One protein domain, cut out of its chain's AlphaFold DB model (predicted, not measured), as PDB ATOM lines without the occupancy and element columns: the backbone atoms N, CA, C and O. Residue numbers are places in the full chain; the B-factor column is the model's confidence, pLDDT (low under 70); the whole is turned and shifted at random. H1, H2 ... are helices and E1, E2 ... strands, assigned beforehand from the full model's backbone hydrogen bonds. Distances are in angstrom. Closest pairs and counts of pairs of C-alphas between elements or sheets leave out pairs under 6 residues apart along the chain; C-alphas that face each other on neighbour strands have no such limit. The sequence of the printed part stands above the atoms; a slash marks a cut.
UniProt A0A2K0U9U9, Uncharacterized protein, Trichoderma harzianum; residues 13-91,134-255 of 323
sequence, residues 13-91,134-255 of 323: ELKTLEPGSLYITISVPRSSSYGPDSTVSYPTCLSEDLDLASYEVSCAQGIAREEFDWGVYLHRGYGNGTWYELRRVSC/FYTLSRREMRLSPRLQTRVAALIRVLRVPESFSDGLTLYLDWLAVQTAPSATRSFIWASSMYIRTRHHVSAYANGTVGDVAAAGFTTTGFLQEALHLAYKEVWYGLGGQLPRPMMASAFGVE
ATOM      1  N   GLU A  13      -2.147   7.575  28.238       80.50
ATOM      2  CA  GLU A  13      -0.731   7.189  28.199       80.50
ATOM      3  C   GLU A  13       0.171   8.324  27.662       80.50
ATOM      4  O   GLU A  13      -0.153   8.991  26.672       80.50
ATOM      5  N   LEU A  14       1.327   8.533  28.300       80.81
ATOM      6  CA  LEU A  14       2.324   9.538  27.925       80.81
ATOM      7  C   LEU A  14       3.632   8.883  27.476       80.81
ATOM      8  O   LEU A  14       4.233   8.077  28.186       80.81
ATOM      9  N   LYS A  15       4.141   9.309  26.316       84.19
ATOM     10  CA  LYS A  15       5.411   8.800  25.768       84.19
ATOM     11  C   LYS A  15       6.632   9.486  26.386       84.19
ATOM     12  O   LYS A  15       7.658   8.841  26.629       84.19
ATOM     13  N   THR A  16       6.521  10.780  26.680       89.12
ATOM     14  CA  THR A  16       7.617  11.642  27.148       89.12
ATOM     15  C   THR A  16       7.194  12.482  28.347       89.12
ATOM     16  O   THR A  16       6.008  12.725  28.557       89.12
ATOM     17  N   LEU A  17       8.175  12.902  29.152       91.12
ATOM     18  CA  LEU A  17       7.939  13.919  30.173       91.12
ATOM     19  C   LEU A  17       7.681  15.262  29.489       91.12
ATOM     20  O   LEU A  17       8.285  15.560  28.459       91.12
ATOM     21  N   GLU A  18       6.812  16.066  30.080       91.00
ATOM     22  CA  GLU A  18       6.443  17.380  29.573       91.00
ATOM     23  C   GLU A  18       6.956  18.470  30.517       91.00
ATOM     24  O   GLU A  18       6.763  18.358  31.734       91.00
ATOM     25  N   PRO A  19       7.636  19.507  30.001       91.44
ATOM     26  CA  PRO A  19       8.101  20.623  30.817       91.44
ATOM     27  C   PRO A  19       6.960  21.278  31.605       91.44
ATOM     28  O   PRO A  19       5.806  21.274  31.170       91.44
ATOM     29  N   GLY A  20       7.282  21.812  32.783       91.38
ATOM     30  CA  GLY A  20       6.308  22.451  33.670       91.38
ATOM     31  C   GLY A  20       5.298  21.477  34.282       91.38
ATOM     32  O   GLY A  20       4.238  21.900  34.733       91.38
ATOM     33  N   SER A  21       5.577  20.172  34.290       93.69
ATOM     34  CA  SER A  21       4.623  19.177  34.790       93.69
ATOM     35  C   SER A  21       5.035  18.580  36.130       93.69
ATOM     36  O   SER A  21       6.195  18.221  36.351       93.69
ATOM     37  N   LEU A  22       4.048  18.431  37.012       95.25
ATOM     38  CA  LEU A  22       4.151  17.714  38.274       95.25
ATOM     39  C   LEU A  22       3.681  16.272  38.079       95.25
ATOM     40  O   LEU A  22       2.577  16.016  37.586       95.25
ATOM     41  N   TYR A  23       4.512  15.336  38.513       95.94
ATOM     42  CA  TYR A  23       4.255  13.909  38.460       95.94
ATOM     43  C   TYR A  23       4.234  13.322  39.865       95.94
ATOM     44  O   TYR A  23       5.089  13.643  40.685       95.94
ATOM     45  N   ILE A  24       3.314  12.400  40.117       96.31
ATOM     46  CA  ILE A  24       3.416  11.462  41.230       96.31
ATOM     47  C   ILE A  24       4.186  10.235  40.736       96.31
ATOM     48  O   ILE A  24       3.865   9.661  39.696       96.31
ATOM     49  N   THR A  25       5.242   9.863  41.451       96.00
ATOM     50  CA  THR A  25       6.062   8.681  41.167       96.00
ATOM     51  C   THR A  25       5.627   7.537  42.066       96.00
ATOM     52  O   THR A  25       5.555   7.733  43.280       96.00
ATOM     53  N   ILE A  26       5.420   6.352  41.499       94.88
ATOM     54  CA  ILE A  26       5.091   5.137  42.249       94.88
ATOM     55  C   ILE A  26       6.279   4.187  42.160       94.88
ATOM     56  O   ILE A  26       6.730   3.866  41.058       94.88
ATOM     57  N   SER A  27       6.805   3.759  43.303       92.50
ATOM     58  CA  SER A  27       7.999   2.913  43.383       92.50
ATOM     59  C   SER A  27       7.757   1.667  44.222       92.50
ATOM     60  O   SER A  27       7.010   1.691  45.192       92.50
ATOM     61  N   VAL A  28       8.439   0.578  43.877       89.44
ATOM     62  CA  VAL A  28       8.451  -0.636  44.700       89.44
ATOM     63  C   VAL A  28       9.310  -0.393  45.956       89.44
ATOM     64  O   VAL A  28      10.471   0.032  45.812       89.44
ATOM     65  N   PRO A  29       8.805  -0.683  47.174       83.12
ATOM     66  CA  PRO A  29       9.500  -0.368  48.411       83.12
ATOM     67  C   PRO A  29      10.865  -1.022  48.555       83.12
ATOM     68  O   PRO A  29      11.160  -2.102  48.030       83.12
ATOM     69  N   ARG A  30      11.723  -0.381  49.353       72.88
ATOM     70  CA  ARG A  30      13.014  -0.948  49.768       72.88
ATOM     71  C   ARG A  30      12.846  -1.968  50.886       72.88
ATOM     72  O   ARG A  30      13.306  -1.729  51.992       72.88
ATOM     73  N   SER A  31      12.226  -3.110  50.600       62.12
ATOM     74  CA  SER A  31      12.281  -4.221  51.551       62.12
ATOM     75  C   SER A  31      13.551  -5.045  51.363       62.12
ATOM     76  O   SER A  31      13.899  -5.403  50.236       62.12
ATOM     77  N   SER A  32      14.212  -5.394  52.469       50.56
ATOM     78  CA  SER A  32      15.223  -6.460  52.506       50.56
ATOM     79  C   SER A  32      14.618  -7.829  52.169       50.56
ATOM     80  O   SER A  32      15.326  -8.722  51.719       50.56
ATOM     81  N   SER A  33      13.298  -7.975  52.328       49.56
ATOM     82  CA  SER A  33      12.556  -9.214  52.089       49.56
ATOM     83  C   SER A  33      12.194  -9.479  50.624       49.56
ATOM     84  O   SER A  33      11.493 -10.446  50.366       49.56
ATOM     85  N   TYR A  34      12.623  -8.641  49.675       53.06
ATOM     86  CA  TYR A  34      12.459  -8.867  48.225       53.06
ATOM     87  C   TYR A  34      13.815  -9.009  47.518       53.06
ATOM     88  O   TYR A  34      13.967  -8.663  46.348       53.06
ATOM     89  N   GLY A  35      14.833  -9.455  48.264       48.94
ATOM     90  CA  GLY A  35      16.112  -9.862  47.695       48.94
ATOM     91  C   GLY A  35      15.965 -11.094  46.788       48.94
ATOM     92  O   GLY A  35      14.946 -11.775  46.845       48.94
ATOM     93  N   PRO A  36      16.986 -11.403  45.972       51.88
ATOM     94  CA  PRO A  36      16.948 -12.498  44.996       51.88
ATOM     95  C   PRO A  36      16.670 -13.888  45.602       51.88
ATOM     96  O   PRO A  36      16.212 -14.764  44.878       51.88
ATOM     97  N   ASP A  37      16.882 -14.063  46.912       49.81
ATOM     98  CA  ASP A  37      16.634 -15.315  47.643       49.81
ATOM     99  C   ASP A  37      15.292 -15.341  48.400       49.81
ATOM    100  O   ASP A  37      15.031 -16.267  49.172       49.81
ATOM    101  N   SER A  38      14.430 -14.329  48.240       53.38
ATOM    102  CA  SER A  38      13.149 -14.310  48.941       53.38
ATOM    103  C   SER A  38      12.069 -15.086  48.184       53.38
ATOM    104  O   SER A  38      11.810 -14.880  47.002       53.38
ATOM    105  N   THR A  39      11.395 -15.984  48.899       52.38
ATOM    106  CA  THR A  39      10.229 -16.741  48.418       52.38
ATOM    107  C   THR A  39       8.938 -15.916  48.425       52.38
ATOM    108  O   THR A  39       7.866 -16.434  48.112       52.38
ATOM    109  N   VAL A  40       9.010 -14.634  48.801       57.00
ATOM    110  CA  VAL A  40       7.839 -13.767  48.947       57.00
ATOM    111  C   VAL A  40       7.488 -13.159  47.592       57.00
ATOM    112  O   VAL A  40       8.153 -12.241  47.116       57.00
ATOM    113  N   SER A  41       6.411 -13.661  46.984       70.00
ATOM    114  CA  SER A  41       5.845 -13.098  45.756       70.00
ATOM    115  C   SER A  41       5.243 -11.718  46.025       70.00
ATOM    116  O   SER A  41       4.397 -11.566  46.906       70.00
ATOM    117  N   TYR A  42       5.650 -10.716  45.246       77.25
ATOM    118  CA  TYR A  42       5.028  -9.393  45.270       77.25
ATOM    119  C   TYR A  42       3.653  -9.454  44.567       77.25
ATOM    120  O   TYR A  42       3.557 -10.118  43.531       77.25
ATOM    121  N   PRO A  43       2.587  -8.801  45.073       78.19
ATOM    122  CA  PRO A  43       1.282  -8.834  44.413       78.19
ATOM    123  C   PRO A  43       1.307  -8.052  43.093       78.19
ATOM    124  O   PRO A  43       1.780  -6.919  43.037       78.19
ATOM    125  N   THR A  44       0.799  -8.646  42.012       78.12
ATOM    126  CA  THR A  44       0.900  -8.079  40.648       78.12
ATOM    127  C   THR A  44      -0.439  -7.635  40.071       78.12
ATOM    128  O   THR A  44      -0.513  -7.197  38.928       78.12
ATOM    129  N   CYS A  45      -1.507  -7.753  40.849       77.69
ATOM    130  CA  CYS A  45      -2.832  -7.256  40.520       77.69
ATOM    131  C   CYS A  45      -3.482  -6.670  41.773       77.69
ATOM    132  O   CYS A  45      -3.198  -7.093  42.896       77.69
ATOM    133  N   LEU A  46      -4.357  -5.689  41.563       78.06
ATOM    134  CA  LEU A  46      -5.263  -5.223  42.603       78.06
ATOM    135  C   LEU A  46      -6.297  -6.328  42.855       78.06
ATOM    136  O   LEU A  46      -6.848  -6.861  41.893       78.06
ATOM    137  N   SER A  47      -6.560  -6.675  44.117       79.69
ATOM    138  CA  SER A  47      -7.644  -7.613  44.437       79.69
ATOM    139  C   SER A  47      -8.989  -7.021  44.004       79.69
ATOM    140  O   SER A  47      -9.257  -5.856  44.300       79.69
ATOM    141  N   GLU A  48      -9.836  -7.807  43.332       77.12
ATOM    142  CA  GLU A  48     -11.181  -7.368  42.915       77.12
ATOM    143  C   GLU A  48     -12.076  -7.036  44.120       77.12
ATOM    144  O   GLU A  48     -12.917  -6.143  44.040       77.12
ATOM    145  N   ASP A  49     -11.820  -7.682  45.261       78.75
ATOM    146  CA  ASP A  49     -12.528  -7.465  46.525       78.75
ATOM    147  C   ASP A  49     -11.928  -6.324  47.369       78.75
ATOM    148  O   ASP A  49     -12.315  -6.131  48.526       78.75
ATOM    149  N   LEU A  50     -10.942  -5.581  46.847       80.38
ATOM    150  CA  LEU A  50     -10.320  -4.498  47.602       80.38
ATOM    151  C   LEU A  50     -11.292  -3.325  47.750       80.38
ATOM    152  O   LEU A  50     -11.470  -2.513  46.841       80.38
ATOM    153  N   ASP A  51     -11.839  -3.170  48.951       85.00
ATOM    154  CA  ASP A  51     -12.459  -1.912  49.336       85.00
ATOM    155  C   ASP A  51     -11.376  -0.838  49.532       85.00
ATOM    156  O   ASP A  51     -10.641  -0.825  50.523       85.00
ATOM    157  N   LEU A  52     -11.284   0.079  48.568       83.19
ATOM    158  CA  LEU A  52     -10.338   1.195  48.576       83.19
ATOM    159  C   LEU A  52     -10.515   2.112  49.787       83.19
ATOM    160  O   LEU A  52      -9.519   2.643  50.275       83.19
ATOM    161  N   ALA A  53     -11.742   2.287  50.287       82.44
ATOM    162  CA  ALA A  53     -11.978   3.094  51.481       82.44
ATOM    163  C   ALA A  53     -11.378   2.408  52.715       82.44
ATOM    164  O   ALA A  53     -10.649   3.038  53.484       82.44
ATOM    165  N   SER A  54     -11.596   1.100  52.863       83.44
ATOM    166  CA  SER A  54     -10.950   0.304  53.908       83.44
ATOM    167  C   SER A  54      -9.431   0.260  53.752       83.44
ATOM    168  O   SER A  54      -8.729   0.343  54.759       83.44
ATOM    169  N   TYR A  55      -8.899   0.176  52.530       81.81
ATOM    170  CA  TYR A  55      -7.457   0.236  52.272       81.81
ATOM    171  C   TYR A  55      -6.866   1.588  52.692       81.81
ATOM    172  O   TYR A  55      -5.870   1.628  53.417       81.81
ATOM    173  N   GLU A  56      -7.507   2.691  52.298       80.06
ATOM    174  CA  GLU A  56      -7.112   4.053  52.662       80.06
ATOM    175  C   GLU A  56      -7.094   4.225  54.185       80.06
ATOM    176  O   GLU A  56      -6.083   4.660  54.740       80.06
ATOM    177  N   VAL A  57      -8.168   3.818  54.871       80.06
ATOM    178  CA  VAL A  57      -8.292   3.897  56.336       80.06
ATOM    179  C   VAL A  57      -7.271   2.995  57.027       80.06
ATOM    180  O   VAL A  57      -6.581   3.444  57.942       80.06
ATOM    181  N   SER A  58      -7.119   1.750  56.573       77.44
ATOM    182  CA  SER A  58      -6.168   0.790  57.149       77.44
ATOM    183  C   SER A  58      -4.731   1.271  56.993       77.44
ATOM    184  O   SER A  58      -3.928   1.145  57.921       77.44
ATOM    185  N   CYS A  59      -4.403   1.870  55.846       75.44
ATOM    186  CA  CYS A  59      -3.140   2.562  55.666       75.44
ATOM    187  C   CYS A  59      -3.060   3.750  56.626       75.44
ATOM    188  O   CYS A  59      -2.166   3.778  57.457       75.44
ATOM    189  N   ALA A  60      -3.992   4.698  56.612       74.00
ATOM    190  CA  ALA A  60      -3.932   5.882  57.473       74.00
ATOM    191  C   ALA A  60      -3.756   5.551  58.972       74.00
ATOM    192  O   ALA A  60      -3.018   6.250  59.667       74.00
ATOM    193  N   GLN A  61      -4.365   4.462  59.452       75.12
ATOM    194  CA  GLN A  61      -4.354   4.035  60.855       75.12
ATOM    195  C   GLN A  61      -3.123   3.234  61.294       75.12
ATOM    196  O   GLN A  61      -3.025   2.889  62.467       75.12
ATOM    197  N   GLY A  62      -2.175   2.909  60.410       69.12
ATOM    198  CA  GLY A  62      -1.040   2.075  60.828       69.12
ATOM    199  C   GLY A  62      -1.215   0.577  60.585       69.12
ATOM    200  O   GLY A  62      -0.214  -0.132  60.633       69.12
ATOM    201  N   ILE A  63      -2.443   0.122  60.320       73.25
ATOM    202  CA  ILE A  63      -2.839  -1.294  60.312       73.25
ATOM    203  C   ILE A  63      -2.272  -2.010  59.084       73.25
ATOM    204  O   ILE A  63      -1.626  -3.048  59.209       73.25
ATOM    205  N   ALA A  64      -2.462  -1.421  57.903       70.75
ATOM    206  CA  ALA A  64      -1.897  -1.913  56.653       70.75
ATOM    207  C   ALA A  64      -0.589  -1.183  56.306       70.75
ATOM    208  O   ALA A  64      -0.356  -0.018  56.672       70.75
ATOM    209  N   ARG A  65       0.289  -1.889  55.586       73.38
ATOM    210  CA  ARG A  65       1.491  -1.313  54.974       73.38
ATOM    211  C   ARG A  65       1.127  -0.790  53.589       73.38
ATOM    212  O   ARG A  65       0.389  -1.457  52.884       73.38
ATOM    213  N   GLU A  66       1.678   0.362  53.212       81.19
ATOM    214  CA  GLU A  66       1.635   0.784  51.808       81.19
ATOM    215  C   GLU A  66       2.427  -0.234  50.985       81.19
ATOM    216  O   GLU A  66       3.575  -0.541  51.329       81.19
ATOM    217  N   GLU A  67       1.835  -0.760  49.916       84.81
ATOM    218  CA  GLU A  67       2.548  -1.665  49.018       84.81
ATOM    219  C   GLU A  67       3.569  -0.907  48.177       84.81
ATOM    220  O   GLU A  67       4.590  -1.482  47.836       84.81
ATOM    221  N   PHE A  68       3.340   0.376  47.891       89.81
ATOM    222  CA  PHE A  68       4.227   1.216  47.085       89.81
ATOM    223  C   PHE A  68       4.760   2.419  47.871       89.81
ATOM    224  O   PHE A  68       4.060   2.979  48.712       89.81
ATOM    225  N   ASP A  69       5.980   2.850  47.540       91.12
ATOM    226  CA  ASP A  69       6.551   4.128  47.967       91.12
ATOM    227  C   ASP A  69       6.118   5.230  46.985       91.12
ATOM    228  O   ASP A  69       6.288   5.100  45.764       91.12
ATOM    229  N   TRP A  70       5.596   6.337  47.513       93.94
ATOM    230  CA  TRP A  70       5.077   7.448  46.714       93.94
ATOM    231  C   TRP A  70       5.993   8.672  46.791       93.94
ATOM    232  O   TRP A  70       6.525   9.034  47.842       93.94
ATOM    233  N   GLY A  71       6.166   9.337  45.652       95.88
ATOM    234  CA  GLY A  71       6.986  10.539  45.529       95.88
ATOM    235  C   GLY A  71       6.369  11.567  44.593       95.88
ATOM    236  O   GLY A  71       5.404  11.286  43.886       95.88
ATOM    237  N   VAL A  72       6.946  12.763  44.577       97.06
ATOM    238  CA  VAL A  72       6.516  13.890  43.747       97.06
ATOM    239  C   VAL A  72       7.704  14.386  42.937       97.06
ATOM    240  O   VAL A  72       8.747  14.713  43.495       97.06
ATOM    241  N   TYR A  73       7.567  14.454  41.621       96.69
ATOM    242  CA  TYR A  73       8.603  14.903  40.701       96.69
ATOM    243  C   TYR A  73       8.113  16.090  39.875       96.69
ATOM    244  O   TYR A  73       7.159  15.964  39.111       96.69
ATOM    245  N   LEU A  74       8.783  17.235  40.002       95.75
ATOM    246  CA  LEU A  74       8.573  18.388  39.130       95.75
ATOM    247  C   LEU A  74       9.563  18.330  37.968       95.75
ATOM    248  O   LEU A  74      10.773  18.408  38.184       95.75
ATOM    249  N   HIS A  75       9.056  18.247  36.739       94.69
ATOM    250  CA  HIS A  75       9.870  18.360  35.534       94.69
ATOM    251  C   HIS A  75       9.896  19.808  35.033       94.69
ATOM    252  O   HIS A  75       8.848  20.356  34.700       94.69
ATOM    253  N   ARG A  76      11.083  20.422  34.938       90.06
ATOM    254  CA  ARG A  76      11.224  21.811  34.451       90.06
ATOM    255  C   ARG A  76      11.557  21.905  32.952       90.06
ATOM    256  O   ARG A  76      11.398  22.965  32.369       90.06
ATOM    257  N   GLY A  77      11.962  20.804  32.316       83.75
ATOM    258  CA  GLY A  77      12.359  20.749  30.899       83.75
ATOM    259  C   GLY A  77      13.795  20.253  30.726       83.75
ATOM    260  O   GLY A  77      14.443  19.921  31.703       83.75
ATOM    261  N   TYR A  78      14.307  20.103  29.501       79.81
ATOM    262  CA  TYR A  78      15.725  19.760  29.231       79.81
ATOM    263  C   TYR A  78      16.325  18.596  30.062       79.81
ATOM    264  O   TYR A  78      17.514  18.581  30.375       79.81
ATOM    265  N   GLY A  79      15.500  17.621  30.459       70.88
ATOM    266  CA  GLY A  79      15.906  16.511  31.330       70.88
ATOM    267  C   GLY A  79      16.138  16.861  32.809       70.88
ATOM    268  O   GLY A  79      16.471  15.962  33.577       70.88
ATOM    269  N   ASN A  80      15.931  18.108  33.238       87.12
ATOM    270  CA  ASN A  80      16.080  18.522  34.628       87.12
ATOM    271  C   ASN A  80      14.746  18.496  35.404       87.12
ATOM    272  O   ASN A  80      13.640  18.620  34.860       87.12
ATOM    273  N   GLY A  81      14.852  18.294  36.711       93.88
ATOM    274  CA  GLY A  81      13.709  18.319  37.610       93.88
ATOM    275  C   GLY A  81      14.104  18.073  39.056       93.88
ATOM    276  O   GLY A  81      15.243  17.714  39.346       93.88
ATOM    277  N   THR A  82      13.150  18.230  39.964       95.75
ATOM    278  CA  THR A  82      13.355  17.957  41.391       95.75
ATOM    279  C   THR A  82      12.414  16.862  41.838       95.75
ATOM    280  O   THR A  82      11.216  16.901  41.561       95.75
ATOM    281  N   TRP A  83      12.978  15.862  42.503       96.44
ATOM    282  CA  TRP A  83      12.254  14.721  43.031       96.44
ATOM    283  C   TRP A  83      12.235  14.772  44.554       96.44
ATOM    284  O   TRP A  83      13.282  14.846  45.200       96.44
ATOM    285  N   TYR A  84      11.030  14.714  45.100       96.81
ATOM    286  CA  TYR A  84      10.738  14.627  46.516       96.81
ATOM    287  C   TYR A  84      10.192  13.235  46.810       96.81
ATOM    288  O   TYR A  84       9.280  12.756  46.136       96.81
ATOM    289  N   GLU A  85      10.734  12.577  47.818       93.50
ATOM    290  CA  GLU A  85      10.321  11.233  48.205       93.50
ATOM    291  C   GLU A  85      10.206  11.191  49.719       93.50
ATOM    292  O   GLU A  85      11.156  11.546  50.425       93.50
ATOM    293  N   LEU A  86       9.048  10.756  50.206       90.12
ATOM    294  CA  LEU A  86       8.818  10.551  51.621       90.12
ATOM    295  C   LEU A  86       8.989   9.062  51.917       90.12
ATOM    296  O   LEU A  86       8.127   8.248  51.604       90.12
ATOM    297  N   ARG A  87      10.132   8.697  52.495       85.12
ATOM    298  CA  ARG A  87      10.512   7.295  52.696       85.12
ATOM    299  C   ARG A  87      10.206   6.853  54.105       85.12
ATOM    300  O   ARG A  87      10.655   7.500  55.046       85.12
ATOM    301  N   ARG A  88       9.522   5.722  54.261       78.62
ATOM    302  CA  ARG A  88       9.288   5.151  55.586       78.62
ATOM    303  C   ARG A  88      10.618   4.734  56.215       78.62
ATOM    304  O   ARG A  88      11.401   4.012  55.596       78.62
ATOM    305  N   VAL A  89      10.873   5.172  57.443       76.12
ATOM    306  CA  VAL A  89      11.976   4.652  58.251       76.12
ATOM    307  C   VAL A  89      11.477   3.341  58.835       76.12
ATOM    308  O   VAL A  89      10.553   3.321  59.646       76.12
ATOM    309  N   SER A  90      12.004   2.217  58.355       63.53
ATOM    310  CA  SER A  90      11.688   0.915  58.932       63.53
ATOM    311  C   SER A  90      12.210   0.892  60.367       63.53
ATOM    312  O   SER A  90      13.403   0.712  60.584       63.53
ATOM    313  N   CYS A  91      11.336   1.095  61.353       44.25
ATOM    314  CA  CYS A  91      11.660   0.759  62.731       44.25
ATOM    315  C   CYS A  91      11.739  -0.767  62.809       44.25
ATOM    316  O   CYS A  91      10.714  -1.444  62.879       44.25
ATOM    317  N   PHE A 134       8.276   8.442  61.482       75.12
ATOM    318  CA  PHE A 134       7.906   7.276  60.678       75.12
ATOM    319  C   PHE A 134       8.384   7.413  59.228       75.12
ATOM    320  O   PHE A 134       8.525   6.405  58.537       75.12
ATOM    321  N   TYR A 135       8.669   8.642  58.783       83.25
ATOM    322  CA  TYR A 135       9.171   8.954  57.458       83.25
ATOM    323  C   TYR A 135      10.347   9.932  57.476       83.25
ATOM    324  O   TYR A 135      10.429  10.836  58.300       83.25
ATOM    325  N   THR A 136      11.234   9.780  56.499       88.88
ATOM    326  CA  THR A 136      12.296  10.724  56.159       88.88
ATOM    327  C   THR A 136      12.005  11.329  54.793       88.88
ATOM    328  O   THR A 136      11.842  10.607  53.807       88.88
ATOM    329  N   LEU A 137      11.969  12.658  54.725       93.44
ATOM    330  CA  LEU A 137      11.892  13.387  53.464       93.44
ATOM    331  C   LEU A 137      13.258  13.375  52.773       93.44
ATOM    332  O   LEU A 137      14.275  13.705  53.381       93.44
ATOM    333  N   SER A 138      13.278  13.056  51.483       94.06
ATOM    334  CA  SER A 138      14.441  13.263  50.626       94.06
ATOM    335  C   SER A 138      14.089  14.178  49.459       94.06
ATOM    336  O   SER A 138      13.043  14.024  48.831       94.06
ATOM    337  N   ARG A 139      14.980  15.128  49.175       95.50
ATOM    338  CA  ARG A 139      14.918  16.041  48.030       95.50
ATOM    339  C   ARG A 139      16.133  15.781  47.152       95.50
ATOM    340  O   ARG A 139      17.260  15.791  47.646       95.50
ATOM    341  N   ARG A 140      15.927  15.564  45.857       95.12
ATOM    342  CA  ARG A 140      16.999  15.283  44.895       95.12
ATOM    343  C   ARG A 140      16.816  16.104  43.627       95.12
ATOM    344  O   ARG A 140      15.759  16.054  43.006       95.12
ATOM    345  N   GLU A 141      17.860  16.821  43.220       94.81
ATOM    346  CA  GLU A 141      17.929  17.362  41.860       94.81
ATOM    347  C   GLU A 141      18.263  16.228  40.895       94.81
ATOM    348  O   GLU A 141      19.230  15.484  41.080       94.81
ATOM    349  N   MET A 142      17.449  16.091  39.861       91.94
ATOM    350  CA  MET A 142      17.531  15.026  38.879       91.94
ATOM    351  C   MET A 142      17.930  15.634  37.537       91.94
ATOM    352  O   MET A 142      17.285  16.553  37.044       91.94
ATOM    353  N   ARG A 143      19.000  15.099  36.940       90.19
ATOM    354  CA  ARG A 143      19.408  15.396  35.550       90.19
ATOM    355  C   ARG A 143      18.837  14.404  34.537       90.19
ATOM    356  O   ARG A 143      19.058  14.538  33.340       90.19
ATOM    357  N   LEU A 144      18.193  13.358  35.044       87.62
ATOM    358  CA  LEU A 144      17.628  12.261  34.282       87.62
ATOM    359  C   LEU A 144      16.246  11.940  34.839       87.62
ATOM    360  O   LEU A 144      15.990  12.110  36.030       87.62
ATOM    361  N   SER A 145      15.369  11.435  33.977       88.06
ATOM    362  CA  SER A 145      14.007  11.071  34.360       88.06
ATOM    363  C   SER A 145      13.989  10.057  35.518       88.06
ATOM    364  O   SER A 145      14.747   9.081  35.474       88.06
ATOM    365  N   PRO A 146      13.069  10.190  36.497       88.38
ATOM    366  CA  PRO A 146      12.823   9.148  37.494       88.38
ATOM    367  C   PRO A 146      12.477   7.792  36.875       88.38
ATOM    368  O   PRO A 146      12.725   6.767  37.494       88.38
ATOM    369  N   ARG A 147      12.005   7.756  35.620       88.81
ATOM    370  CA  ARG A 147      11.807   6.513  34.860       88.81
ATOM    371  C   ARG A 147      13.072   5.663  34.762       88.81
ATOM    372  O   ARG A 147      12.967   4.479  34.512       88.81
ATOM    373  N   LEU A 148      14.263   6.237  34.889       86.44
ATOM    374  CA  LEU A 148      15.510   5.468  34.813       86.44
ATOM    375  C   LEU A 148      15.910   4.859  36.165       86.44
ATOM    376  O   LEU A 148      16.897   4.134  36.250       86.44
ATOM    377  N   GLN A 149      15.162   5.150  37.228       87.12
ATOM    378  CA  GLN A 149      15.409   4.602  38.554       87.12
ATOM    379  C   GLN A 149      14.829   3.194  38.635       87.12
ATOM    380  O   GLN A 149      13.654   2.972  38.343       87.12
ATOM    381  N   THR A 150      15.651   2.244  39.080       80.69
ATOM    382  CA  THR A 150      15.349   0.806  39.016       80.69
ATOM    383  C   THR A 150      14.038   0.419  39.694       80.69
ATOM    384  O   THR A 150      13.382  -0.505  39.239       80.69
ATOM    385  N   ARG A 151      13.618   1.152  40.727       87.56
ATOM    386  CA  ARG A 151      12.437   0.826  41.540       87.56
ATOM    387  C   ARG A 151      11.155   1.526  41.119       87.56
ATOM    388  O   ARG A 151      10.092   1.145  41.595       87.56
ATOM    389  N   VAL A 152      11.241   2.558  40.285       91.31
ATOM    390  CA  VAL A 152      10.049   3.285  39.843       91.31
ATOM    391  C   VAL A 152       9.245   2.346  38.956       91.31
ATOM    392  O   VAL A 152       9.776   1.841  37.973       91.31
ATOM    393  N   ALA A 153       7.994   2.081  39.315       92.19
ATOM    394  CA  ALA A 153       7.077   1.284  38.512       92.19
ATOM    395  C   ALA A 153       6.412   2.164  37.448       92.19
ATOM    396  O   ALA A 153       6.425   1.823  36.271       92.19
ATOM    397  N   ALA A 154       5.911   3.337  37.847       94.12
ATOM    398  CA  ALA A 154       5.201   4.243  36.950       94.12
ATOM    399  C   ALA A 154       5.256   5.710  37.408       94.12
ATOM    400  O   ALA A 154       5.604   6.017  38.555       94.12
ATOM    401  N   LEU A 155       4.908   6.625  36.498       95.44
ATOM    402  CA  LEU A 155       4.693   8.043  36.801       95.44
ATOM    403  C   LEU A 155       3.295   8.482  36.358       95.44
ATOM    404  O   LEU A 155       2.820   8.107  35.287       95.44
ATOM    405  N   ILE A 156       2.677   9.355  37.145       95.19
ATOM    406  CA  ILE A 156       1.346   9.897  36.881       95.19
ATOM    407  C   ILE A 156       1.438  11.417  36.841       95.19
ATOM    408  O   ILE A 156       1.709  12.044  37.861       95.19
ATOM    409  N   ARG A 157       1.216  12.031  35.679       94.50
ATOM    410  CA  ARG A 157       1.125  13.489  35.537       94.50
ATOM    411  C   ARG A 157      -0.167  13.962  36.195       94.50
ATOM    412  O   ARG A 157      -1.249  13.571  35.761       94.50
ATOM    413  N   VAL A 158      -0.049  14.818  37.204       93.06
ATOM    414  CA  VAL A 158      -1.187  15.345  37.980       93.06
ATOM    415  C   VAL A 158      -1.398  16.842  37.793       93.06
ATOM    416  O   VAL A 158      -2.477  17.351  38.067       93.06
ATOM    417  N   LEU A 159      -0.402  17.570  37.297       91.94
ATOM    418  CA  LEU A 159      -0.537  18.992  37.006       91.94
ATOM    419  C   LEU A 159       0.408  19.366  35.874       91.94
ATOM    420  O   LEU A 159       1.537  18.879  35.837       91.94
ATOM    421  N   ARG A 160      -0.033  20.261  34.992       90.94
ATOM    422  CA  ARG A 160       0.840  20.958  34.051       90.94
ATOM    423  C   ARG A 160       0.635  22.455  34.212       90.94
ATOM    424  O   ARG A 160      -0.492  22.939  34.087       90.94
ATOM    425  N   VAL A 161       1.717  23.156  34.526       88.38
ATOM    426  CA  VAL A 161       1.735  24.605  34.717       88.38
ATOM    427  C   VAL A 161       2.373  25.297  33.507       88.38
ATOM    428  O   VAL A 161       3.267  24.719  32.883       88.38
ATOM    429  N   PRO A 162       1.955  26.530  33.178       83.75
ATOM    430  CA  PRO A 162       2.655  27.354  32.199       83.75
ATOM    431  C   PRO A 162       4.104  27.631  32.627       83.75
ATOM    432  O   PRO A 162       4.407  27.691  33.822       83.75
ATOM    433  N   GLU A 163       4.994  27.849  31.657       80.88
ATOM    434  CA  GLU A 163       6.430  28.054  31.909       80.88
ATOM    435  C   GLU A 163       6.704  29.220  32.869       80.88
ATOM    436  O   GLU A 163       7.557  29.094  33.746       80.88
ATOM    437  N   SER A 164       5.907  30.292  32.802       79.69
ATOM    438  CA  SER A 164       6.006  31.462  33.689       79.69
ATOM    439  C   SER A 164       5.866  31.140  35.182       79.69
ATOM    440  O   SER A 164       6.371  31.884  36.019       79.69
ATOM    441  N   PHE A 165       5.209  30.033  35.531       80.00
ATOM    442  CA  PHE A 165       5.038  29.584  36.915       80.00
ATOM    443  C   PHE A 165       6.084  28.558  37.344       80.00
ATOM    444  O   PHE A 165       6.280  28.332  38.540       80.00
ATOM    445  N   SER A 166       6.737  27.909  36.381       78.31
ATOM    446  CA  SER A 166       7.602  26.758  36.638       78.31
ATOM    447  C   SER A 166       8.834  27.113  37.480       78.31
ATOM    448  O   SER A 166       9.236  26.320  38.340       78.31
ATOM    449  N   ASP A 167       9.361  28.329  37.314       77.00
ATOM    450  CA  ASP A 167      10.538  28.826  38.033       77.00
ATOM    451  C   ASP A 167      10.268  29.000  39.536       77.00
ATOM    452  O   ASP A 167      11.042  28.536  40.377       77.00
ATOM    453  N   GLY A 168       9.125  29.597  39.895       85.75
ATOM    454  CA  GLY A 168       8.717  29.799  41.291       85.75
ATOM    455  C   GLY A 168       8.209  28.525  41.973       85.75
ATOM    456  O   GLY A 168       8.330  28.373  43.193       85.75
ATOM    457  N   LEU A 169       7.689  27.573  41.192       91.25
ATOM    458  CA  LEU A 169       7.049  26.366  41.715       91.25
ATOM    459  C   LEU A 169       8.002  25.489  42.527       91.25
ATOM    460  O   LEU A 169       7.587  24.840  43.481       91.25
ATOM    461  N   THR A 170       9.289  25.486  42.183       92.81
ATOM    462  CA  THR A 170      10.293  24.728  42.942       92.81
ATOM    463  C   THR A 170      10.403  25.214  44.375       92.81
ATOM    464  O   THR A 170      10.371  24.402  45.291       92.81
ATOM    465  N   LEU A 171      10.548  26.527  44.571       93.38
ATOM    466  CA  LEU A 171      10.707  27.106  45.905       93.38
ATOM    467  C   LEU A 171       9.465  26.834  46.751       93.38
ATOM    468  O   LEU A 171       9.570  26.484  47.926       93.38
ATOM    469  N   TYR A 172       8.292  26.926  46.122       95.12
ATOM    470  CA  TYR A 172       7.035  26.562  46.754       95.12
ATOM    471  C   TYR A 172       7.002  25.080  47.159       95.12
ATOM    472  O   TYR A 172       6.658  24.776  48.299       95.12
ATOM    473  N   LEU A 173       7.392  24.156  46.273       96.56
ATOM    474  CA  LEU A 173       7.439  22.721  46.575       96.56
ATOM    475  C   LEU A 173       8.493  22.375  47.633       96.56
ATOM    476  O   LEU A 173       8.233  21.516  48.469       96.56
ATOM    477  N   ASP A 174       9.645  23.047  47.633       95.94
ATOM    478  CA  ASP A 174      10.688  22.893  48.653       95.94
ATOM    479  C   ASP A 174      10.146  23.255  50.039       95.94
ATOM    480  O   ASP A 174      10.268  22.471  50.982       95.94
ATOM    481  N   TRP A 175       9.478  24.406  50.148       96.50
ATOM    482  CA  TRP A 175       8.793  24.810  51.371       96.50
ATOM    483  C   TRP A 175       7.676  23.824  51.738       96.50
ATOM    484  O   TRP A 175       7.628  23.329  52.865       96.50
ATOM    485  N   LEU A 176       6.804  23.484  50.788       96.69
ATOM    486  CA  LEU A 176       5.633  22.649  51.034       96.69
ATOM    487  C   LEU A 176       6.017  21.233  51.481       96.69
ATOM    488  O   LEU A 176       5.403  20.699  52.406       96.69
ATOM    489  N   ALA A 177       7.038  20.635  50.865       95.94
ATOM    490  CA  ALA A 177       7.520  19.302  51.207       95.94
ATOM    491  C   ALA A 177       8.015  19.254  52.657       95.94
ATOM    492  O   ALA A 177       7.624  18.359  53.406       95.94
ATOM    493  N   VAL A 178       8.810  20.245  53.072       94.50
ATOM    494  CA  VAL A 178       9.313  20.354  54.451       94.50
ATOM    495  C   VAL A 178       8.174  20.569  55.445       94.50
ATOM    496  O   VAL A 178       8.181  19.965  56.513       94.50
ATOM    497  N   GLN A 179       7.175  21.384  55.099       94.38
ATOM    498  CA  GLN A 179       6.038  21.664  55.984       94.38
ATOM    499  C   GLN A 179       5.095  20.469  56.161       94.38
ATOM    500  O   GLN A 179       4.499  20.302  57.220       94.38
ATOM    501  N   THR A 180       4.927  19.644  55.129       92.62
ATOM    502  CA  THR A 180       3.937  18.553  55.126       92.62
ATOM    503  C   THR A 180       4.512  17.198  55.524       92.62
ATOM    504  O   THR A 180       3.757  16.332  55.967       92.62
ATOM    505  N   ALA A 181       5.827  16.997  55.402       90.62
ATOM    506  CA  ALA A 181       6.472  15.732  55.751       90.62
ATOM    507  C   ALA A 181       6.307  15.323  57.233       90.62
ATOM    508  O   ALA A 181       6.010  14.154  57.468       90.62
ATOM    509  N   PRO A 182       6.430  16.216  58.241       86.81
ATOM    510  CA  PRO A 182       6.318  15.815  59.649       86.81
ATOM    511  C   PRO A 182       4.925  15.317  60.046       86.81
ATOM    512  O   PRO A 182       4.798  14.470  60.924       86.81
ATOM    513  N   SER A 183       3.876  15.836  59.402       84.44
ATOM    514  CA  SER A 183       2.486  15.443  59.653       84.44
ATOM    515  C   SER A 183       2.037  14.248  58.813       84.44
ATOM    516  O   SER A 183       0.905  13.787  58.947       84.44
ATOM    517  N   ALA A 184       2.879  13.780  57.893       85.25
ATOM    518  CA  ALA A 184       2.524  12.708  56.988       85.25
ATOM    519  C   ALA A 184       2.568  11.358  57.705       85.25
ATOM    520  O   ALA A 184       3.619  10.874  58.124       85.25
ATOM    521  N   THR A 185       1.412  10.709  57.792       81.44
ATOM    522  CA  THR A 185       1.305   9.335  58.295       81.44
ATOM    523  C   THR A 185       1.599   8.301  57.211       81.44
ATOM    524  O   THR A 185       1.871   7.142  57.533       81.44
ATOM    525  N   ARG A 186       1.524   8.696  55.933       86.38
ATOM    526  CA  ARG A 186       1.605   7.840  54.742       86.38
ATOM    527  C   ARG A 186       2.166   8.602  53.544       86.38
ATOM    528  O   ARG A 186       1.870   9.790  53.381       86.38
ATOM    529  N   SER A 187       2.969   7.932  52.717       89.94
ATOM    530  CA  SER A 187       3.616   8.553  51.558       89.94
ATOM    531  C   SER A 187       2.612   8.899  50.455       89.94
ATOM    532  O   SER A 187       2.741   9.968  49.853       89.94
ATOM    533  N   PHE A 188       1.558   8.097  50.247       89.62
ATOM    534  CA  PHE A 188       0.520   8.423  49.256       89.62
ATOM    535  C   PHE A 188      -0.304   9.650  49.674       89.62
ATOM    536  O   PHE A 188      -0.565  10.519  48.843       89.62
ATOM    537  N   ILE A 189      -0.679   9.746  50.960       88.56
ATOM    538  CA  ILE A 189      -1.438  10.884  51.514       88.56
ATOM    539  C   ILE A 189      -0.612  12.159  51.384       88.56
ATOM    540  O   ILE A 189      -1.119  13.218  51.020       88.56
ATOM    541  N   TRP A 190       0.685  12.057  51.661       92.88
ATOM    542  CA  TRP A 190       1.597  13.170  51.487       92.88
ATOM    543  C   TRP A 190       1.699  13.603  50.019       92.88
ATOM    544  O   TRP A 190       1.537  14.787  49.728       92.88
ATOM    545  N   ALA A 191       1.891  12.669  49.083       94.19
ATOM    546  CA  ALA A 191       2.008  12.982  47.659       94.19
ATOM    547  C   ALA A 191       0.717  13.590  47.075       94.19
ATOM    548  O   ALA A 191       0.780  14.563  46.318       94.19
ATOM    549  N   SER A 192      -0.458  13.078  47.455       90.75
ATOM    550  CA  SER A 192      -1.744  13.656  47.047       90.75
ATOM    551  C   SER A 192      -1.969  15.039  47.671       90.75
ATOM    552  O   SER A 192      -2.404  15.958  46.979       90.75
ATOM    553  N   SER A 193      -1.582  15.242  48.936       91.25
ATOM    554  CA  SER A 193      -1.632  16.554  49.597       91.25
ATOM    555  C   SER A 193      -0.722  17.579  48.918       91.25
ATOM    556  O   SER A 193      -1.148  18.709  48.665       91.25
ATOM    557  N   MET A 194       0.506  17.177  48.568       94.50
ATOM    558  CA  MET A 194       1.448  17.988  47.793       94.50
ATOM    559  C   MET A 194       0.806  18.450  46.485       94.50
ATOM    560  O   MET A 194       0.820  19.643  46.186       94.50
ATOM    561  N   TYR A 195       0.190  17.531  45.737       92.50
ATOM    562  CA  TYR A 195      -0.522  17.853  44.502       92.50
ATOM    563  C   TYR A 195      -1.657  18.868  44.722       92.50
ATOM    564  O   TYR A 195      -1.647  19.927  44.093       92.50
ATOM    565  N   ILE A 196      -2.601  18.587  45.626       89.69
ATOM    566  CA  ILE A 196      -3.786  19.435  45.846       89.69
ATOM    567  C   ILE A 196      -3.379  20.849  46.267       89.69
ATOM    568  O   ILE A 196      -3.880  21.835  45.728       89.69
ATOM    569  N   ARG A 197      -2.433  20.974  47.204       91.75
ATOM    570  CA  ARG A 197      -1.964  22.282  47.686       91.75
ATOM    571  C   ARG A 197      -1.219  23.056  46.606       91.75
ATOM    572  O   ARG A 197      -1.449  24.252  46.456       91.75
ATOM    573  N   THR A 198      -0.399  22.368  45.812       92.19
ATOM    574  CA  THR A 198       0.281  22.972  44.658       92.19
ATOM    575  C   THR A 198      -0.718  23.489  43.640       92.19
ATOM    576  O   THR A 198      -0.602  24.621  43.179       92.19
ATOM    577  N   ARG A 199      -1.747  22.700  43.338       88.00
ATOM    578  CA  ARG A 199      -2.826  23.112  42.450       88.00
ATOM    579  C   ARG A 199      -3.527  24.366  42.969       88.00
ATOM    580  O   ARG A 199      -3.599  25.349  42.246       88.00
ATOM    581  N   HIS A 200      -3.954  24.379  44.231       86.31
ATOM    582  CA  HIS A 200      -4.570  25.566  44.830       86.31
ATOM    583  C   HIS A 200      -3.663  26.796  44.791       86.31
ATOM    584  O   HIS A 200      -4.150  27.888  44.512       86.31
ATOM    585  N   HIS A 201      -2.364  26.630  45.048       87.88
ATOM    586  CA  HIS A 201      -1.406  27.729  44.984       87.88
ATOM    587  C   HIS A 201      -1.340  28.344  43.583       87.88
ATOM    588  O   HIS A 201      -1.448  29.563  43.447       87.88
ATOM    589  N   VAL A 202      -1.226  27.513  42.545       85.88
ATOM    590  CA  VAL A 202      -1.142  28.023  41.173       85.88
ATOM    591  C   VAL A 202      -2.482  28.596  40.711       85.88
ATOM    592  O   VAL A 202      -2.502  29.671  40.118       85.88
ATOM    593  N   SER A 203      -3.607  27.962  41.051       81.44
ATOM    594  CA  SER A 203      -4.945  28.475  40.724       81.44
ATOM    595  C   SER A 203      -5.227  29.824  41.398       81.44
ATOM    596  O   SER A 203      -5.783  30.724  40.768       81.44
ATOM    597  N   ALA A 204      -4.798  30.007  42.654       80.00
ATOM    598  CA  ALA A 204      -4.918  31.281  43.363       80.00
ATOM    599  C   ALA A 204      -4.089  32.391  42.703       80.00
ATOM    600  O   ALA A 204      -4.560  33.524  42.604       80.00
ATOM    601  N   TYR A 205      -2.886  32.062  42.228       76.19
ATOM    602  CA  TYR A 205      -2.008  33.013  41.547       76.19
ATOM    603  C   TYR A 205      -2.507  33.359  40.134       76.19
ATOM    604  O   TYR A 205      -2.384  34.503  39.708       76.19
ATOM    605  N   ALA A 206      -3.089  32.397  39.411       69.56
ATOM    606  CA  ALA A 206      -3.567  32.600  38.044       69.56
ATOM    607  C   ALA A 206      -4.880  33.398  37.976       69.56
ATOM    608  O   ALA A 206      -4.991  34.321  37.176       69.56
ATOM    609  N   ASN A 207      -5.877  33.058  38.802       61.84
ATOM    610  CA  ASN A 207      -7.266  33.446  38.532       61.84
ATOM    611  C   ASN A 207      -7.967  34.277  39.603       61.84
ATOM    612  O   ASN A 207      -9.143  34.564  39.411       61.84
ATOM    613  N   GLY A 208      -7.298  34.664  40.697       53.59
ATOM    614  CA  GLY A 208      -7.884  35.535  41.719       53.59
ATOM    615  C   GLY A 208      -9.297  35.097  42.125       53.59
ATOM    616  O   GLY A 208     -10.291  35.625  41.641       53.59
ATOM    617  N   THR A 209      -9.402  34.118  43.025       51.12
ATOM    618  CA  THR A 209     -10.656  33.616  43.635       51.12
ATOM    619  C   THR A 209     -11.682  32.889  42.747       51.12
ATOM    620  O   THR A 209     -12.589  32.276  43.309       51.12
ATOM    621  N   VAL A 210     -11.550  32.837  41.413       54.88
ATOM    622  CA  VAL A 210     -12.447  31.993  40.590       54.88
ATOM    623  C   VAL A 210     -12.109  30.513  40.808       54.88
ATOM    624  O   VAL A 210     -11.006  30.060  40.499       54.88
ATOM    625  N   GLY A 211     -13.056  29.775  41.395       57.50
ATOM    626  CA  GLY A 211     -12.868  28.406  41.875       57.50
ATOM    627  C   GLY A 211     -12.341  27.434  40.815       57.50
ATOM    628  O   GLY A 211     -12.838  27.368  39.692       57.50
ATOM    629  N   ASP A 212     -11.339  26.643  41.195       67.31
ATOM    630  CA  ASP A 212     -10.774  25.578  40.370       67.31
ATOM    631  C   ASP A 212     -11.731  24.375  40.328       67.31
ATOM    632  O   ASP A 212     -11.782  23.551  41.246       67.31
ATOM    633  N   VAL A 213     -12.506  24.275  39.246       63.78
ATOM    634  CA  VAL A 213     -13.545  23.249  39.063       63.78
ATOM    635  C   VAL A 213     -12.974  21.825  39.109       63.78
ATOM    636  O   VAL A 213     -13.670  20.905  39.536       63.78
ATOM    637  N   ALA A 214     -11.709  21.606  38.732       63.03
ATOM    638  CA  ALA A 214     -11.119  20.267  38.824       63.03
ATOM    639  C   ALA A 214     -10.512  19.955  40.196       63.03
ATOM    640  O   ALA A 214     -10.492  18.785  40.571       63.03
ATOM    641  N   ALA A 215     -10.108  20.960  40.980       64.94
ATOM    642  CA  ALA A 215      -9.836  20.741  42.401       64.94
ATOM    643  C   ALA A 215     -11.117  20.310  43.140       64.94
ATOM    644  O   ALA A 215     -11.073  19.393  43.953       64.94
ATOM    645  N   ALA A 216     -12.270  20.897  42.793       68.75
ATOM    646  CA  ALA A 216     -13.562  20.520  43.371       68.75
ATOM    647  C   ALA A 216     -14.007  19.087  43.010       68.75
ATOM    648  O   ALA A 216     -14.744  18.461  43.766       68.75
ATOM    649  N   GLY A 217     -13.561  18.561  41.864       73.06
ATOM    650  CA  GLY A 217     -13.837  17.189  41.427       73.06
ATOM    651  C   GLY A 217     -12.821  16.145  41.902       73.06
ATOM    652  O   GLY A 217     -13.016  14.958  41.637       73.06
ATOM    653  N   PHE A 218     -11.735  16.553  42.564       81.31
ATOM    654  CA  PHE A 218     -10.714  15.624  43.032       81.31
ATOM    655  C   PHE A 218     -11.241  14.779  44.194       81.31
ATOM    656  O   PHE A 218     -11.702  15.303  45.205       81.31
ATOM    657  N   THR A 219     -11.111  13.458  44.073       83.56
ATOM    658  CA  THR A 219     -11.376  12.529  45.173       83.56
ATOM    659  C   THR A 219     -10.138  11.678  45.408       83.56
ATOM    660  O   THR A 219      -9.612  11.074  44.471       83.56
ATOM    661  N   THR A 220      -9.667  11.618  46.657       83.38
ATOM    662  CA  THR A 220      -8.493  10.810  47.025       83.38
ATOM    663  C   THR A 220      -8.695   9.351  46.631       83.38
ATOM    664  O   THR A 220      -7.813   8.769  46.011       83.38
ATOM    665  N   THR A 221      -9.877   8.792  46.898       85.44
ATOM    666  CA  THR A 221     -10.223   7.405  46.570       85.44
ATOM    667  C   THR A 221     -10.212   7.139  45.063       85.44
ATOM    668  O   THR A 221      -9.647   6.139  44.628       85.44
ATOM    669  N   GLY A 222     -10.772   8.044  44.248       86.19
ATOM    670  CA  GLY A 222     -10.773   7.896  42.789       86.19
ATOM    671  C   GLY A 222      -9.366   7.978  42.196       86.19
ATOM    672  O   GLY A 222      -8.999   7.160  41.355       86.19
ATOM    673  N   PHE A 223      -8.546   8.914  42.683       88.75
ATOM    674  CA  PHE A 223      -7.142   9.011  42.281       88.75
ATOM    675  C   PHE A 223      -6.334   7.786  42.725       88.75
ATOM    676  O   PHE A 223      -5.537   7.255  41.956       88.75
ATOM    677  N   LEU A 224      -6.551   7.305  43.950       89.38
ATOM    678  CA  LEU A 224      -5.868   6.130  44.481       89.38
ATOM    679  C   LEU A 224      -6.217   4.874  43.679       89.38
ATOM    680  O   LEU A 224      -5.324   4.098  43.354       89.38
ATOM    681  N   GLN A 225      -7.485   4.706  43.300       88.88
ATOM    682  CA  GLN A 225      -7.917   3.629  42.414       88.88
ATOM    683  C   GLN A 225      -7.170   3.677  41.080       88.88
ATOM    684  O   GLN A 225      -6.581   2.677  40.674       88.88
ATOM    685  N   GLU A 226      -7.180   4.832  40.415       89.62
ATOM    686  CA  GLU A 226      -6.495   5.060  39.140       89.62
ATOM    687  C   GLU A 226      -4.997   4.722  39.247       89.62
ATOM    688  O   GLU A 226      -4.436   3.990  38.428       89.62
ATOM    689  N   ALA A 227      -4.358   5.213  40.307       92.00
ATOM    690  CA  ALA A 227      -2.937   5.057  40.537       92.00
ATOM    691  C   ALA A 227      -2.535   3.617  40.876       92.00
ATOM    692  O   ALA A 227      -1.536   3.130  40.347       92.00
ATOM    693  N   LEU A 228      -3.307   2.915  41.711       90.75
ATOM    694  CA  LEU A 228      -3.042   1.519  42.060       90.75
ATOM    695  C   LEU A 228      -3.261   0.581  40.870       90.75
ATOM    696  O   LEU A 228      -2.450  -0.320  40.667       90.75
ATOM    697  N   HIS A 229      -4.287   0.808  40.042       89.62
ATOM    698  CA  HIS A 229      -4.480   0.025  38.815       89.62
ATOM    699  C   HIS A 229      -3.265   0.127  37.887       89.62
ATOM    700  O   HIS A 229      -2.777  -0.895  37.402       89.62
ATOM    701  N   LEU A 230      -2.737   1.341  37.684       90.56
ATOM    702  CA  LEU A 230      -1.497   1.527  36.932       90.56
ATOM    703  C   LEU A 230      -0.319   0.830  37.625       90.56
ATOM    704  O   LEU A 230       0.430   0.103  36.982       90.56
ATOM    705  N   ALA A 231      -0.153   1.043  38.931       91.56
ATOM    706  CA  ALA A 231       0.980   0.522  39.685       91.56
ATOM    707  C   ALA A 231       1.073  -1.003  39.614       91.56
ATOM    708  O   ALA A 231       2.146  -1.526  39.330       91.56
ATOM    709  N   TYR A 232      -0.039  -1.708  39.822       90.69
ATOM    710  CA  TYR A 232      -0.074  -3.167  39.766       90.69
ATOM    711  C   TYR A 232       0.153  -3.703  38.359       90.69
ATOM    712  O   TYR A 232       0.945  -4.624  38.183       90.69
ATOM    713  N   LYS A 233      -0.470  -3.092  37.346       89.31
ATOM    714  CA  LYS A 233      -0.260  -3.481  35.949       89.31
ATOM    715  C   LYS A 233       1.214  -3.370  35.544       89.31
ATOM    716  O   LYS A 233       1.729  -4.221  34.824       89.31
ATOM    717  N   GLU A 234       1.893  -2.337  36.036       90.00
ATOM    718  CA  GLU A 234       3.234  -1.954  35.596       90.00
ATOM    719  C   GLU A 234       4.340  -2.287  36.617       90.00
ATOM    720  O   GLU A 234       5.513  -1.964  36.407       90.00
ATOM    721  N   VAL A 235       4.012  -2.966  37.722       88.94
ATOM    722  CA  VAL A 235       4.952  -3.264  38.819       88.94
ATOM    723  C   VAL A 235       6.185  -4.034  38.349       88.94
ATOM    724  O   VAL A 235       7.294  -3.829  38.852       88.94
ATOM    725  N   TRP A 236       6.013  -4.870  37.325       85.62
ATOM    726  CA  TRP A 236       7.074  -5.653  36.703       85.62
ATOM    727  C   TRP A 236       8.201  -4.798  36.145       85.62
ATOM    728  O   TRP A 236       9.345  -5.242  36.124       85.62
ATOM    729  N   TYR A 237       7.926  -3.554  35.757       85.38
ATOM    730  CA  TYR A 237       8.978  -2.645  35.348       85.38
ATOM    731  C   TYR A 237       9.905  -2.304  36.528       85.38
ATOM    732  O   TYR A 237      11.125  -2.301  36.370       85.38
ATOM    733  N   GLY A 238       9.348  -2.067  37.721       82.06
ATOM    734  CA  GLY A 238      10.108  -1.803  38.948       82.06
ATOM    735  C   GLY A 238      10.831  -3.036  39.503       82.06
ATOM    736  O   GLY A 238      11.935  -2.912  40.026       82.06
ATOM    737  N   LEU A 239      10.240  -4.226  39.360       84.06
ATOM    738  CA  LEU A 239      10.833  -5.491  39.817       84.06
ATOM    739  C   LEU A 239      11.877  -6.046  38.835       84.06
ATOM    740  O   LEU A 239      12.980  -6.405  39.230       84.06
ATOM    741  N   GLY A 240      11.533  -6.097  37.550       79.19
ATOM    742  CA  GLY A 240      12.340  -6.688  36.478       79.19
ATOM    743  C   GLY A 240      13.305  -5.714  35.801       79.19
ATOM    744  O   GLY A 240      14.057  -6.107  34.913       79.19
ATOM    745  N   GLY A 241      13.292  -4.434  36.177       78.94
ATOM    746  CA  GLY A 241      14.270  -3.458  35.701       78.94
ATOM    747  C   GLY A 241      14.039  -2.914  34.284       78.94
ATOM    748  O   GLY A 241      14.791  -2.034  33.868       78.94
ATOM    749  N   GLN A 242      13.000  -3.339  33.559       81.56
ATOM    750  CA  GLN A 242      12.771  -3.026  32.134       81.56
ATOM    751  C   GLN A 242      12.516  -1.545  31.838       81.56
ATOM    752  O   GLN A 242      11.599  -0.957  32.390       81.56
ATOM    753  N   LEU A 243      13.278  -0.911  30.948       84.38
ATOM    754  CA  LEU A 243      13.121   0.511  30.605       84.38
ATOM    755  C   LEU A 243      12.493   0.699  29.211       84.38
ATOM    756  O   LEU A 243      12.718  -0.144  28.347       84.38
ATOM    757  N   PRO A 244      11.793   1.823  28.950       81.44
ATOM    758  CA  PRO A 244      11.470   2.921  29.869       81.44
ATOM    759  C   PRO A 244      10.180   2.669  30.675       81.44
ATOM    760  O   PRO A 244       9.241   2.064  30.177       81.44
ATOM    761  N   ARG A 245      10.099   3.192  31.907       87.50
ATOM    762  CA  ARG A 245       8.928   2.999  32.793       87.50
ATOM    763  C   ARG A 245       7.670   3.680  32.248       87.50
ATOM    764  O   ARG A 245       7.799   4.798  31.749       87.50
ATOM    765  N   PRO A 246       6.478   3.093  32.343       91.06
ATOM    766  CA  PRO A 246       5.254   3.701  31.832       91.06
ATOM    767  C   PRO A 246       4.909   5.014  32.538       91.06
ATOM    768  O   PRO A 246       5.301   5.275  33.681       91.06
ATOM    769  N   MET A 247       4.183   5.863  31.817       92.00
ATOM    770  CA  MET A 247       3.671   7.124  32.332       92.00
ATOM    771  C   MET A 247       2.256   7.354  31.827       92.00
ATOM    772  O   MET A 247       1.950   7.038  30.678       92.00
ATOM    773  N   MET A 248       1.424   7.982  32.648       92.94
ATOM    774  CA  MET A 248       0.102   8.432  32.224       92.94
ATOM    775  C   MET A 248      -0.193   9.846  32.708       92.94
ATOM    776  O   MET A 248       0.417  10.326  33.661       92.94
ATOM    777  N   ALA A 249      -1.137  10.513  32.060       90.94
ATOM    778  CA  ALA A 249      -1.824  11.672  32.589       90.94
ATOM    779  C   ALA A 249      -3.033  11.203  33.388       90.94
ATOM    780  O   ALA A 249      -3.850  10.441  32.866       90.94
ATOM    781  N   SER A 250      -3.118  11.661  34.638       89.75
ATOM    782  CA  SER A 250      -4.260  11.353  35.485       89.75
ATOM    783  C   SER A 250      -5.523  11.986  34.918       89.75
ATOM    784  O   SER A 250      -5.492  13.118  34.435       89.75
ATOM    785  N   ALA A 251      -6.641  11.290  35.078       83.12
ATOM    786  CA  ALA A 251      -7.995  11.813  34.966       83.12
ATOM    787  C   ALA A 251      -8.206  13.131  35.739       83.12
ATOM    788  O   ALA A 251      -8.939  14.021  35.312       83.12
ATOM    789  N   PHE A 252      -7.539  13.266  36.884       80.31
ATOM    790  CA  PHE A 252      -7.585  14.454  37.731       80.31
ATOM    791  C   PHE A 252      -6.528  15.499  37.352       80.31
ATOM    792  O   PHE A 252      -6.525  16.606  37.897       80.31
ATOM    793  N   GLY A 253      -5.629  15.158  36.427       72.69
ATOM    794  CA  GLY A 253      -4.584  16.034  35.935       72.69
ATOM    795  C   GLY A 253      -5.122  17.019  34.909       72.69
ATOM    796  O   GLY A 253      -5.575  16.625  33.840       72.69
ATOM    797  N   VAL A 254      -5.043  18.312  35.221       67.75
ATOM    798  CA  VAL A 254      -5.509  19.380  34.326       67.75
ATOM    799  C   VAL A 254      -4.334  20.217  33.849       67.75
ATOM    800  O   VAL A 254      -3.407  20.508  34.609       67.75
ATOM    801  N   GLU A 255      -4.383  20.587  32.573       71.44
ATOM    802  CA  GLU A 255      -3.488  21.583  31.998       71.44
ATOM    803  C   GLU A 255      -4.077  22.970  32.257       71.44
ATOM    804  O   GLU A 255      -5.219  23.255  31.889       71.44
TER     805      GLU A 255
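Overview. This is residues 13 to 91 and 134 to 255 of the 323 residues of an uncharacterized protein of Trichoderma harzianum (UniProt A0A2K0U9U9). A twisted sheet of six strands has helices packed over one face: the helical hairpin H2 and H3 over the part with E2 and E3, and H5 along E5. The short helix H1 packs on residues 221 to 225 of H5, and residues 35 to 41 stick out as a free loop. The printed part has 201 residues with five named helices and six named strands, in the order E1 H1 E2 E3 E4 E5 H2 H3 H4 H5 E6. The mixed sheet runs E4 E3 E2 E1 E5 E6, and the class is mixed, helices and strands. The whole is compact, with a radius of gyration of the C-alphas of 16.5 A, and spans 55 by 36 by 32 A.

Along the chain. E1, residues 21 to 27, begins at C-alpha 21 (4.623, 19.177, 34.790). H1 holds residues 52 to 60, E2 residues 69 to 77 (24.5 A), E3 residues 80 to 88 (25.8 A), E4 residues 135 to 142 and E5 residues 152 to 160. H2 holds residues 163 to 180 (25.2 A), H3 residues 187 to 207 (30.1 A), H4 residues 213 to 216 and H5 residues 220 to 240 (29.2 A). E6, residues 247 to 255, ends at C-alpha 255 (-3.488, 21.583, 31.998).

Arrangement. E2 and E3 form an antiparallel hairpin, with N 72 and O 84 2.8 A apart. E1 is antiparallel to E2, with N 23 and O 73 2.8 A apart, and to E5, with N 24 and O 156 2.8 A apart. The edge strand E4 is antiparallel to E3, with N 138 and O 85 2.8 A apart. The other edge strand, E6, is parallel to E5, with N 157 and O 248 2.8 A apart; with the helices H2 to H5 between them they make a strand-helix-strand unit. H2, H3 and H5 on one face of the sheet give two layers. H2 and H3 touch, closest at the C-alphas of Thr 180 and Trp 190, 6.9 A, at a steep tilt of 42 degrees, opposite ways. H5 runs along E5, at 14 degrees on the local plane, and touches H1 about perpendicular, at 78 degrees, closest at the C-alphas of Leu 52 and Thr 221, 6.5 A. H4 only grazes the sheet. Every O i to N i+4 pair is within hydrogen-bond range in H1 and H3, against 10 of 14 in H2 and 14 of 17 in H5; H4 is too short for one.

Size, cuts and confidence. The C-alphas of Asp 37 and Gly 208 are the two farthest apart, 56.8 A. Residues 92 to 133 are not printed, and C-alphas 91 and 134 are 7.8 A apart across the cut. The link from E1 to H1 is long. Confidence is under 70 at 25 residues, among them 31 to 40 and 206 to 216.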